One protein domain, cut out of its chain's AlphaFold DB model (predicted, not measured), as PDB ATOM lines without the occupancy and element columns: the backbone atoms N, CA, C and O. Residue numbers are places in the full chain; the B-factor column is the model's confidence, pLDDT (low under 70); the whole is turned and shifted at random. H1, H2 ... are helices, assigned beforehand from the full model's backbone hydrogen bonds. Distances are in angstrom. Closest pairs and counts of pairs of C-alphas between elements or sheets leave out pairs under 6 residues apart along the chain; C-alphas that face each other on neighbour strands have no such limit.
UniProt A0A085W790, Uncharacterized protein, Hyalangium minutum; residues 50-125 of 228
ATOM      1  N   LEU A  50     201.632 254.367 184.433       47.59
ATOM      2  CA  LEU A  50     201.952 254.679 183.030       47.59
ATOM      3  C   LEU A  50     200.766 255.248 182.235       47.59
ATOM      4  O   LEU A  50     200.978 255.895 181.212       47.59
ATOM      5  N   ALA A  51     199.530 255.087 182.716       48.97
ATOM      6  CA  ALA A  51     198.346 255.692 182.100       48.97
ATOM      7  C   ALA A  51     198.166 257.186 182.451       48.97
ATOM      8  O   ALA A  51     197.308 257.854 181.877       48.97
ATOM      9  N   GLN A  52     198.962 257.730 183.381       53.66
ATOM     10  CA  GLN A  52     198.789 259.098 183.885       53.66
ATOM     11  C   GLN A  52     199.447 260.186 183.017       53.66
ATOM     12  O   GLN A  52     199.147 261.360 183.214       53.66
ATOM     13  N   LEU A  53     200.313 259.840 182.055       50.12
ATOM     14  CA  LEU A  53     201.163 260.828 181.364       50.12
ATOM     15  C   LEU A  53     200.645 261.341 180.007       50.12
ATOM     16  O   LEU A  53     201.228 262.276 179.469       50.12
ATOM     17  N   SER A  54     199.559 260.798 179.449       53.06
ATOM     18  CA  SER A  54     199.052 261.205 178.117       53.06
ATOM     19  C   SER A  54     197.592 261.664 178.097       53.06
ATOM     20  O   SER A  54     197.005 261.865 177.034       53.06
ATOM     21  N   CYS A  55     196.987 261.838 179.265       60.78
ATOM     22  CA  CYS A  55     195.546 261.952 179.387       60.78
ATOM     23  C   CYS A  55     195.086 263.420 179.465       60.78
ATOM     24  O   CYS A  55     194.857 263.957 180.545       60.78
ATOM     25  N   LEU A  56     194.968 264.078 178.306       53.47
ATOM     26  CA  LEU A  56     194.328 265.393 178.170       53.47
ATOM     27  C   LEU A  56     192.795 265.218 178.167       53.47
ATOM     28  O   LEU A  56     192.238 264.753 177.179       53.47
ATOM     29  N   ASP A  57     192.139 265.536 179.288       56.53
ATOM     30  CA  ASP A  57     190.697 265.839 179.442       56.53
ATOM     31  C   ASP A  57     189.670 264.957 178.694       56.53
ATOM     32  O   ASP A  57     188.692 265.442 178.128       56.53
ATOM     33  N   THR A  58     189.824 263.629 178.728       76.94
ATOM     34  CA  THR A  58     188.779 262.709 178.233       76.94
ATOM     35  C   THR A  58     188.078 261.952 179.360       76.94
ATOM     36  O   THR A  58     188.648 261.689 180.422       76.94
ATOM     37  N   GLU A  59     186.834 261.538 179.104       84.12
ATOM     38  CA  GLU A  59     186.040 260.634 179.953       84.12
ATOM     39  C   GLU A  59     186.850 259.403 180.404       84.12
ATOM     40  O   GLU A  59     186.851 259.029 181.578       84.12
ATOM     41  N   SER A  60     187.608 258.810 179.478       82.12
ATOM     42  CA  SER A  60     188.459 257.650 179.736       82.12
ATOM     43  C   SER A  60     189.542 257.933 180.779       82.12
ATOM     44  O   SER A  60     189.831 257.069 181.601       82.12
ATOM     45  N   CYS A  61     190.095 259.146 180.823       83.12
ATOM     46  CA  CYS A  61     191.083 259.538 181.829       83.12
ATOM     47  C   CYS A  61     190.472 259.645 183.226       83.12
ATOM     48  O   CYS A  61     191.080 259.219 184.209       83.12
ATOM     49  N   CYS A  62     189.249 260.172 183.311       85.44
ATOM     50  CA  CYS A  62     188.513 260.231 184.567       85.44
ATOM     51  C   CYS A  62     188.239 258.815 185.108       85.44
ATOM     52  O   CYS A  62     188.460 258.558 186.294       85.44
ATOM     53  N   ILE A  63     187.867 257.876 184.226       86.94
ATOM     54  CA  ILE A  63     187.681 256.459 184.575       86.94
ATOM     55  C   ILE A  63     188.987 255.823 185.062       86.94
ATOM     56  O   ILE A  63     188.982 255.135 186.080       86.94
ATOM     57  N   LEU A  64     190.104 256.042 184.363       85.00
ATOM     58  CA  LEU A  64     191.384 255.411 184.701       85.00
ATOM     59  C   LEU A  64     191.996 255.942 186.001       85.00
ATOM     60  O   LEU A  64     192.722 255.205 186.667       85.00
ATOM     61  N   ARG A  65     191.699 257.193 186.379       86.62
ATOM     62  CA  ARG A  65     192.241 257.804 187.597       86.62
ATOM     63  C   ARG A  65     191.608 257.252 188.870       86.62
ATOM     64  O   ARG A  65     192.332 256.989 189.821       86.62
ATOM     65  N   ASP A  66     190.286 257.081 188.882       85.94
ATOM     66  CA  ASP A  66     189.546 256.555 190.037       85.94
ATOM     67  C   ASP A  66     188.398 255.619 189.600       85.94
ATOM     68  O   ASP A  66     187.219 255.975 189.724       85.94
ATOM     69  N   PRO A  67     188.698 254.388 189.140       84.75
ATOM     70  CA  PRO A  67     187.705 253.497 188.531       84.75
ATOM     71  C   PRO A  67     186.525 253.166 189.450       84.75
ATOM     72  O   PRO A  67     185.387 253.055 189.000       84.75
ATOM     73  N   LEU A  68     186.789 253.050 190.757       86.94
ATOM     74  CA  LEU A  68     185.793 252.689 191.770       86.94
ATOM     75  C   LEU A  68     184.768 253.798 192.038       86.94
ATOM     76  O   LEU A  68     183.665 253.514 192.493       86.94
ATOM     77  N   THR A  69     185.120 255.057 191.760       88.31
ATOM     78  CA  THR A  69     184.223 256.208 191.968       88.31
ATOM     79  C   THR A  69     183.799 256.870 190.659       88.31
ATOM     80  O   THR A  69     182.987 257.798 190.675       88.31
ATOM     81  N   ALA A  70     184.285 256.366 189.520       86.38
ATOM     82  CA  ALA A  70     184.079 256.946 188.200       86.38
ATOM     83  C   ALA A  70     182.599 257.077 187.815       86.38
ATOM     84  O   ALA A  70     182.230 258.060 187.179       86.38
ATOM     85  N   ALA A  71     181.732 256.162 188.260       88.12
ATOM     86  CA  ALA A  71     180.300 256.240 187.968       88.12
ATOM     87  C   ALA A  71     179.672 257.548 188.484       88.12
ATOM     88  O   ALA A  71     178.918 258.207 187.773       88.12
ATOM     89  N   ASN A  72     180.056 257.967 189.693       87.25
ATOM     90  CA  ASN A  72     179.552 259.190 190.319       87.25
ATOM     91  C   ASN A  72     180.378 260.420 189.922       87.25
ATOM     92  O   ASN A  72     179.832 261.501 189.727       87.25
ATOM     93  N   ARG A  73     181.702 260.262 189.809       85.56
ATOM     94  CA  ARG A  73     182.646 261.365 189.575       85.56
ATOM     95  C   ARG A  73     182.703 261.808 188.115       85.56
ATOM     96  O   ARG A  73     182.878 262.990 187.848       85.56
ATOM     97  N   CYS A  74     182.578 260.857 187.197       86.94
ATOM     98  CA  CYS A  74     182.691 261.070 185.757       86.94
ATOM     99  C   CYS A  74     181.330 260.967 185.052       86.94
ATOM    100  O   CYS A  74     181.278 261.125 183.840       86.94
ATOM    101  N   MET A  75     180.242 260.695 185.791       89.50
ATOM    102  CA  MET A  75     178.881 260.530 185.257       89.50
ATOM    103  C   MET A  75     178.775 259.483 184.133       89.50
ATOM    104  O   MET A  75     178.013 259.641 183.183       89.50
ATOM    105  N   VAL A  76     179.538 258.396 184.244       89.31
ATOM    106  CA  VAL A  76     179.578 257.312 183.249       89.31
ATOM    107  C   VAL A  76     178.874 256.059 183.748       89.31
ATOM    108  O   VAL A  76     178.826 255.775 184.944       89.31
ATOM    109  N   SER A  77     178.350 255.260 182.820       92.38
ATOM    110  CA  SER A  77     177.707 253.997 183.175       92.38
ATOM    111  C   SER A  77     178.732 252.944 183.633       92.38
ATOM    112  O   SER A  77     179.869 252.928 183.151       92.38
ATOM    113  N   PRO A  78     178.339 251.990 184.500       89.44
ATOM    114  CA  PRO A  78     179.191 250.856 184.861       89.44
ATOM    115  C   PRO A  78     179.688 250.057 183.650       89.44
ATOM    116  O   PRO A  78     180.847 249.651 183.614       89.44
ATOM    117  N   ALA A  79     178.847 249.892 182.623       90.50
ATOM    118  CA  ALA A  79     179.226 249.217 181.382       90.50
ATOM    119  C   ALA A  79     180.374 249.944 180.661       90.50
ATOM    120  O   ALA A  79     181.323 249.302 180.210       90.50
ATOM    121  N   ARG A  80     180.329 251.283 180.622       88.88
ATOM    122  CA  ARG A  80     181.381 252.107 180.016       88.88
ATOM    123  C   ARG A  80     182.697 252.029 180.791       88.88
ATOM    124  O   ARG A  80     183.761 251.941 180.183       88.88
ATOM    125  N   ILE A  81     182.634 251.988 182.125       88.19
ATOM    126  CA  ILE A  81     183.811 251.780 182.985       88.19
ATOM    127  C   ILE A  81     184.479 250.441 182.650       88.19
ATOM    128  O   ILE A  81     185.687 250.390 182.420       88.19
ATOM    129  N   THR A  82     183.698 249.360 182.580       89.25
ATOM    130  CA  THR A  82     184.217 248.024 182.250       89.25
ATOM    131  C   THR A  82     184.844 247.975 180.858       89.25
ATOM    132  O   THR A  82     185.909 247.382 180.693       89.25
ATOM    133  N   GLU A  83     184.230 248.618 179.867       90.31
ATOM    134  CA  GLU A  83     184.762 248.702 178.504       90.31
ATOM    135  C   GLU A  83     186.147 249.366 178.471       90.31
ATOM    136  O   GLU A  83     187.093 248.798 177.923       90.31
ATOM    137  N   VAL A  84     186.297 250.524 179.125       87.31
ATOM    138  CA  VAL A  84     187.569 251.265 179.177       87.31
ATOM    139  C   VAL A  84     188.658 250.457 179.889       87.31
ATOM    140  O   VAL A  84     189.779 250.353 179.386       87.31
ATOM    141  N   LEU A  85     188.336 249.825 181.022       86.62
ATOM    142  CA  LEU A  85     189.294 248.998 181.763       86.62
ATOM    143  C   LEU A  85     189.730 247.757 180.969       86.62
ATOM    144  O   LEU A  85     190.913 247.407 180.968       86.62
ATOM    145  N   ASN A  86     188.805 247.112 180.254       87.94
ATOM    146  CA  ASN A  86     189.122 245.975 179.388       87.94
ATOM    147  C   ASN A  86     189.985 246.389 178.188       87.94
ATOM    148  O   ASN A  86     190.911 245.658 177.820       87.94
ATOM    149  N   GLY A  87     189.731 247.569 177.614       84.69
ATOM    150  CA  GLY A  87     190.565 248.155 176.566       84.69
ATOM    151  C   GLY A  87     192.007 248.350 177.032       84.69
ATOM    152  O   GLY A  87     192.933 247.848 176.395       84.69
ATOM    153  N   VAL A  88     192.209 248.976 178.197       84.81
ATOM    154  CA  VAL A  88     193.555 249.179 178.766       84.81
ATOM    155  C   VAL A  88     194.241 247.860 179.101       84.81
ATOM    156  O   VAL A  88     195.414 247.690 178.774       84.81
ATOM    157  N   LYS A  89     193.523 246.894 179.683       84.81
ATOM    158  CA  LYS A  89     194.072 245.558 179.959       84.81
ATOM    159  C   LYS A  89     194.564 244.869 178.683       84.81
ATOM    160  O   LYS A  89     195.618 244.237 178.698       84.81
ATOM    161  N   THR A  90     193.823 245.007 177.585       85.12
ATOM    162  CA  THR A  90     194.180 244.421 176.285       85.12
ATOM    163  C   THR A  90     195.400 245.110 175.678       85.12
ATOM    164  O   THR A  90     196.335 244.439 175.241       85.12
ATOM    165  N   VAL A  91     195.439 246.446 175.703       82.06
ATOM    166  CA  VAL A  91     196.599 247.214 175.226       82.06
ATOM    167  C   VAL A  91     197.837 246.876 176.051       82.06
ATOM    168  O   VAL A  91     198.864 246.541 175.479       82.06
ATOM    169  N   TYR A  92     197.736 246.857 177.380       80.25
ATOM    170  CA  TYR A  92     198.850 246.480 178.252       80.25
ATOM    171  C   TYR A  92     199.318 245.036 178.016       80.25
ATOM    172  O   TYR A  92     200.514 244.770 177.952       80.25
ATOM    173  N   GLY A  93     198.386 244.093 177.850       81.19
ATOM    174  CA  GLY A  93     198.721 242.702 177.541       81.19
ATOM    175  C   GLY A  93     199.467 242.562 176.211       81.19
ATOM    176  O   GLY A  93     200.477 241.866 176.140       81.19
ATOM    177  N   THR A  94     199.010 243.263 175.172       82.00
ATOM    178  CA  THR A  94     199.641 243.235 173.841       82.00
ATOM    179  C   THR A  94     200.983 243.963 173.804       82.00
ATOM    180  O   THR A  94     201.915 243.467 173.171       82.00
ATOM    181  N   THR A  95     201.135 245.092 174.505       80.06
ATOM    182  CA  THR A  95     202.421 245.797 174.598       80.06
ATOM    183  C   THR A  95     203.449 244.993 175.381       80.06
ATOM    184  O   THR A  95     204.587 244.904 174.929       80.06
ATOM    185  N   ASN A  96     203.065 244.346 176.487       77.38
ATOM    186  CA  ASN A  96     203.969 243.451 177.213       77.38
ATOM    187  C   ASN A  96     204.370 242.242 176.372       77.38
ATOM    188  O   ASN A  96     205.553 241.925 176.309       77.38
ATOM    189  N   ALA A  97     203.419 241.594 175.692       79.12
ATOM    190  CA  ALA A  97     203.734 240.478 174.802       79.12
ATOM    191  C   ALA A  97     204.730 240.906 173.713       79.12
ATOM    192  O   ALA A  97     205.738 240.241 173.502       79.12
ATOM    193  N   ARG A  98     204.510 242.073 173.094       80.06
ATOM    194  CA  ARG A  98     205.428 242.632 172.097       80.06
ATOM    195  C   ARG A  98     206.795 242.985 172.686       80.06
ATOM    196  O   ARG A  98     207.799 242.776 172.020       80.06
ATOM    197  N   ALA A  99     206.850 243.515 173.906       73.25
ATOM    198  CA  ALA A  99     208.109 243.812 174.587       73.25
ATOM    199  C   ALA A  99     208.912 242.537 174.889       73.25
ATOM    200  O   ALA A  99     210.128 242.541 174.721       73.25
ATOM    201  N   VAL A 100     208.237 241.446 175.270       78.75
ATOM    202  CA  VAL A 100     208.860 240.123 175.431       78.75
ATOM    203  C   VAL A 100     209.399 239.625 174.091       78.75
ATOM    204  O   VAL A 100     210.585 239.336 174.005       78.75
ATOM    205  N   THR A 101     208.594 239.647 173.025       81.56
ATOM    206  CA  THR A 101     209.047 239.235 171.685       81.56
ATOM    207  C   THR A 101     210.253 240.043 171.206       81.56
ATOM    208  O   THR A 101     211.217 239.469 170.724       81.56
ATOM    209  N   LEU A 102     210.250 241.368 171.386       76.06
ATOM    210  CA  LEU A 102     211.387 242.213 171.010       76.06
ATOM    211  C   LEU A 102     212.647 241.899 171.827       76.06
ATOM    212  O   LEU A 102     213.752 242.007 171.298       76.06
ATOM    213  N   LYS A 103     212.496 241.527 173.104       73.44
ATOM    214  CA  LYS A 103     213.617 241.108 173.952       73.44
ATOM    215  C   LYS A 103     214.180 239.763 173.490       73.44
ATOM    216  O   LYS A 103     215.396 239.642 173.385       73.44
ATOM    217  N   ASP A 104     213.315 238.809 173.162       74.00
ATOM    218  CA  ASP A 104     213.716 237.493 172.659       74.00
ATOM    219  C   ASP A 104     214.409 237.612 171.289       74.00
ATOM    220  O   ASP A 104     215.498 237.076 171.102       74.00
ATOM    221  N   GLU A 105     213.860 238.407 170.363       78.31
ATOM    222  CA  GLU A 105     214.470 238.680 169.051       78.31
ATOM    223  C   GLU A 105     215.817 239.414 169.165       78.31
ATOM    224  O   GLU A 105     216.734 239.187 168.369       78.31
ATOM    225  N   ALA A 106     215.951 240.332 170.131       72.00
ATOM    226  CA  ALA A 106     217.218 241.005 170.403       72.00
ATOM    227  C   ALA A 106     218.254 240.025 170.968       72.00
ATOM    228  O   ALA A 106     219.406 240.048 170.531       72.00
ATOM    229  N   GLN A 107     217.831 239.140 171.876       72.75
ATOM    230  CA  GLN A 107     218.683 238.102 172.446       72.75
ATOM    231  C   GLN A 107     219.153 237.113 171.374       72.75
ATOM    232  O   GLN A 107     220.335 236.795 171.319       72.75
ATOM    233  N   GLU A 108     218.267 236.678 170.479       72.75
ATOM    234  CA  GLU A 108     218.602 235.751 169.391       72.75
ATOM    235  C   GLU A 108     219.604 236.359 168.396       72.75
ATOM    236  O   GLU A 108     220.565 235.704 167.979       72.75
ATOM    237  N   LYS A 109     219.442 237.642 168.049       73.88
ATOM    238  CA  LYS A 109     220.409 238.367 167.205       73.88
ATOM    239  C   LYS A 109     221.769 238.500 167.875       73.88
ATOM    240  O   LYS A 109     222.796 238.392 167.205       73.88
ATOM    241  N   GLU A 110     221.783 238.758 169.176       73.00
ATOM    242  CA  GLU A 110     223.016 238.841 169.948       73.00
ATOM    243  C   GLU A 110     223.712 237.475 170.044       73.00
ATOM    244  O   GLU A 110     224.918 237.399 169.823       73.00
ATOM    245  N   ASP A 111     222.959 236.401 170.296       72.00
ATOM    246  CA  ASP A 111     223.451 235.019 170.320       72.00
ATOM    247  C   ASP A 111     224.035 234.609 168.960       72.00
ATOM    248  O   ASP A 111     225.109 234.010 168.904       72.00
ATOM    249  N   THR A 112     223.381 234.990 167.859       75.56
ATOM    250  CA  THR A 112     223.862 234.720 166.493       75.56
ATOM    251  C   THR A 112     225.161 235.470 166.209       75.56
ATOM    252  O   THR A 112     226.159 234.864 165.828       75.56
ATOM    253  N   ARG A 113     225.189 236.782 166.478       74.88
ATOM    254  CA  ARG A 113     226.393 237.609 166.310       74.88
ATOM    255  C   ARG A 113     227.552 237.101 167.165       74.88
ATOM    256  O   ARG A 113     228.714 237.224 166.788       74.88
ATOM    257  N   PHE A 114     227.239 236.568 168.338       67.69
ATOM    258  CA  PHE A 114     228.223 235.988 169.228       67.69
ATOM    259  C   PHE A 114     228.767 234.658 168.699       67.69
ATOM    260  O   PHE A 114     229.978 234.467 168.718       67.69
ATOM    261  N   ALA A 115     227.906 233.770 168.196       66.25
ATOM    262  CA  ALA A 115     228.336 232.532 167.554       66.25
ATOM    263  C   ALA A 115     229.271 232.827 166.366       66.25
ATOM    264  O   ALA A 115     230.352 232.249 166.287       66.25
ATOM    265  N   GLU A 116     228.919 233.800 165.522       68.06
ATOM    266  CA  GLU A 116     229.762 234.262 164.410       68.06
ATOM    267  C   GLU A 116     231.102 234.854 164.891       68.06
ATOM    268  O   GLU A 116     232.158 234.573 164.324       68.06
ATOM    269  N   ALA A 117     231.095 235.653 165.964       65.00
ATOM    270  CA  ALA A 117     232.319 236.223 166.531       65.00
ATOM    271  C   ALA A 117     233.224 235.154 167.168       65.00
ATOM    272  O   ALA A 117     234.446 235.223 167.042       65.00
ATOM    273  N   ALA A 118     232.636 234.159 167.833       60.47
ATOM    274  CA  ALA A 118     233.361 233.037 168.410       60.47
ATOM    275  C   ALA A 118     234.002 232.157 167.324       60.47
ATOM    276  O   ALA A 118     235.127 231.694 167.500       60.47
ATOM    277  N   GLU A 119     233.334 231.979 166.179       58.53
ATOM    278  CA  GLU A 119     233.914 231.321 165.004       58.53
ATOM    279  C   GLU A 119     235.121 232.090 164.454       58.53
ATOM    280  O   GLU A 119     236.192 231.504 164.287       58.53
ATOM    281  N   ALA A 120     234.995 233.407 164.281       59.69
ATOM    282  CA  ALA A 120     236.090 234.245 163.799       59.69
ATOM    283  C   ALA A 120     237.300 234.282 164.760       59.69
ATOM    284  O   ALA A 120     238.448 234.322 164.314       59.69
ATOM    285  N   GLU A 121     237.078 234.258 166.082       57.47
ATOM    286  CA  GLU A 121     238.172 234.201 167.064       57.47
ATOM    287  C   GLU A 121     238.800 232.802 167.194       57.47
ATOM    288  O   GLU A 121     239.994 232.699 167.491       57.47
ATOM    289  N   GLY A 122     238.029 231.735 166.964       52.72
ATOM    290  CA  GLY A 122     238.514 230.352 166.972       52.72
ATOM    291  C   GLY A 122     239.463 230.035 165.812       52.72
ATOM    292  O   GLY A 122     240.414 229.277 165.998       52.72
ATOM    293  N   GLU A 123     239.261 230.653 164.645       49.00
ATOM    294  CA  GLU A 123     240.117 230.476 163.459       49.00
ATOM    295  C   GLU A 123     241.456 231.235 163.538       49.00
ATOM    296  O   GLU A 123     242.422 230.872 162.866       49.00
ATOM    297  N   ALA A 124     241.552 232.278 164.368       44.53
ATOM    298  CA  ALA A 124     242.716 233.166 164.409       44.53
ATOM    299  C   ALA A 124     243.937 232.595 165.162       44.53
ATOM    300  O   ALA A 124     245.020 233.187 165.115       44.53
ATOM    301  N   ALA A 125     243.798 231.464 165.862       49.78
ATOM    302  CA  ALA A 125     244.895 230.816 166.577       49.78
ATOM    303  C   ALA A 125     245.329 229.534 165.841       49.78
ATOM    304  O   ALA A 125     244.537 228.596 165.771       49.78
TER     305      ALA A 125
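This is residues 50 to 125 of the 228 residues of an uncharacterized protein of Hyalangium minutum (UniProt A0A085W790). One long helix, H3, has a small compact head at its first end, where the short helices H1 and H2 pack on its first turns; residues 93 to 125 stick out as a free arm that makes the length. The printed part has 76 residues with three named helices, H1, H2, H3 in chain order, and no named strand: all helix. It is extended, with a radius of gyration of the C-alphas of 22.7 A and spans of 75 by 21 by 15 A.

H3, residues 78 to 123, runs 67.7 A from C-alpha 78 at (179.191, 250.856, 184.861) to C-alpha 123 at (240.117, 230.476, 163.459). H1 is residues 59 to 65, H2 residues 70 to 73.

H3 touches H1 with residues 81 to 85 alone; the closest C-alphas, of Ile 63 and Ile 81, are 6.3 A apart. Their tilt is steep, 68 degrees, only just short of about perpendicular, the same way. H2 only just touches H3, through H3 residues 78 to 81 alone, and H1, with 3 pairs of C-alphas within 8 A each; the closest C-alphas are Ala 71 and Pro 78, 6.3 A, and Ile 63 and Ala 70, 5.1 A. In H1 and H3 every O i to N i+4 pair is within hydrogen-bond range; H2 is too short for one.

The C-alphas farthest apart, of Asn 72 and Ala 125, are 75.1 A apart. The printed part has no cut, and both links are tight. Confidence is under 70 at residues 50 to 57 and 114 to 125.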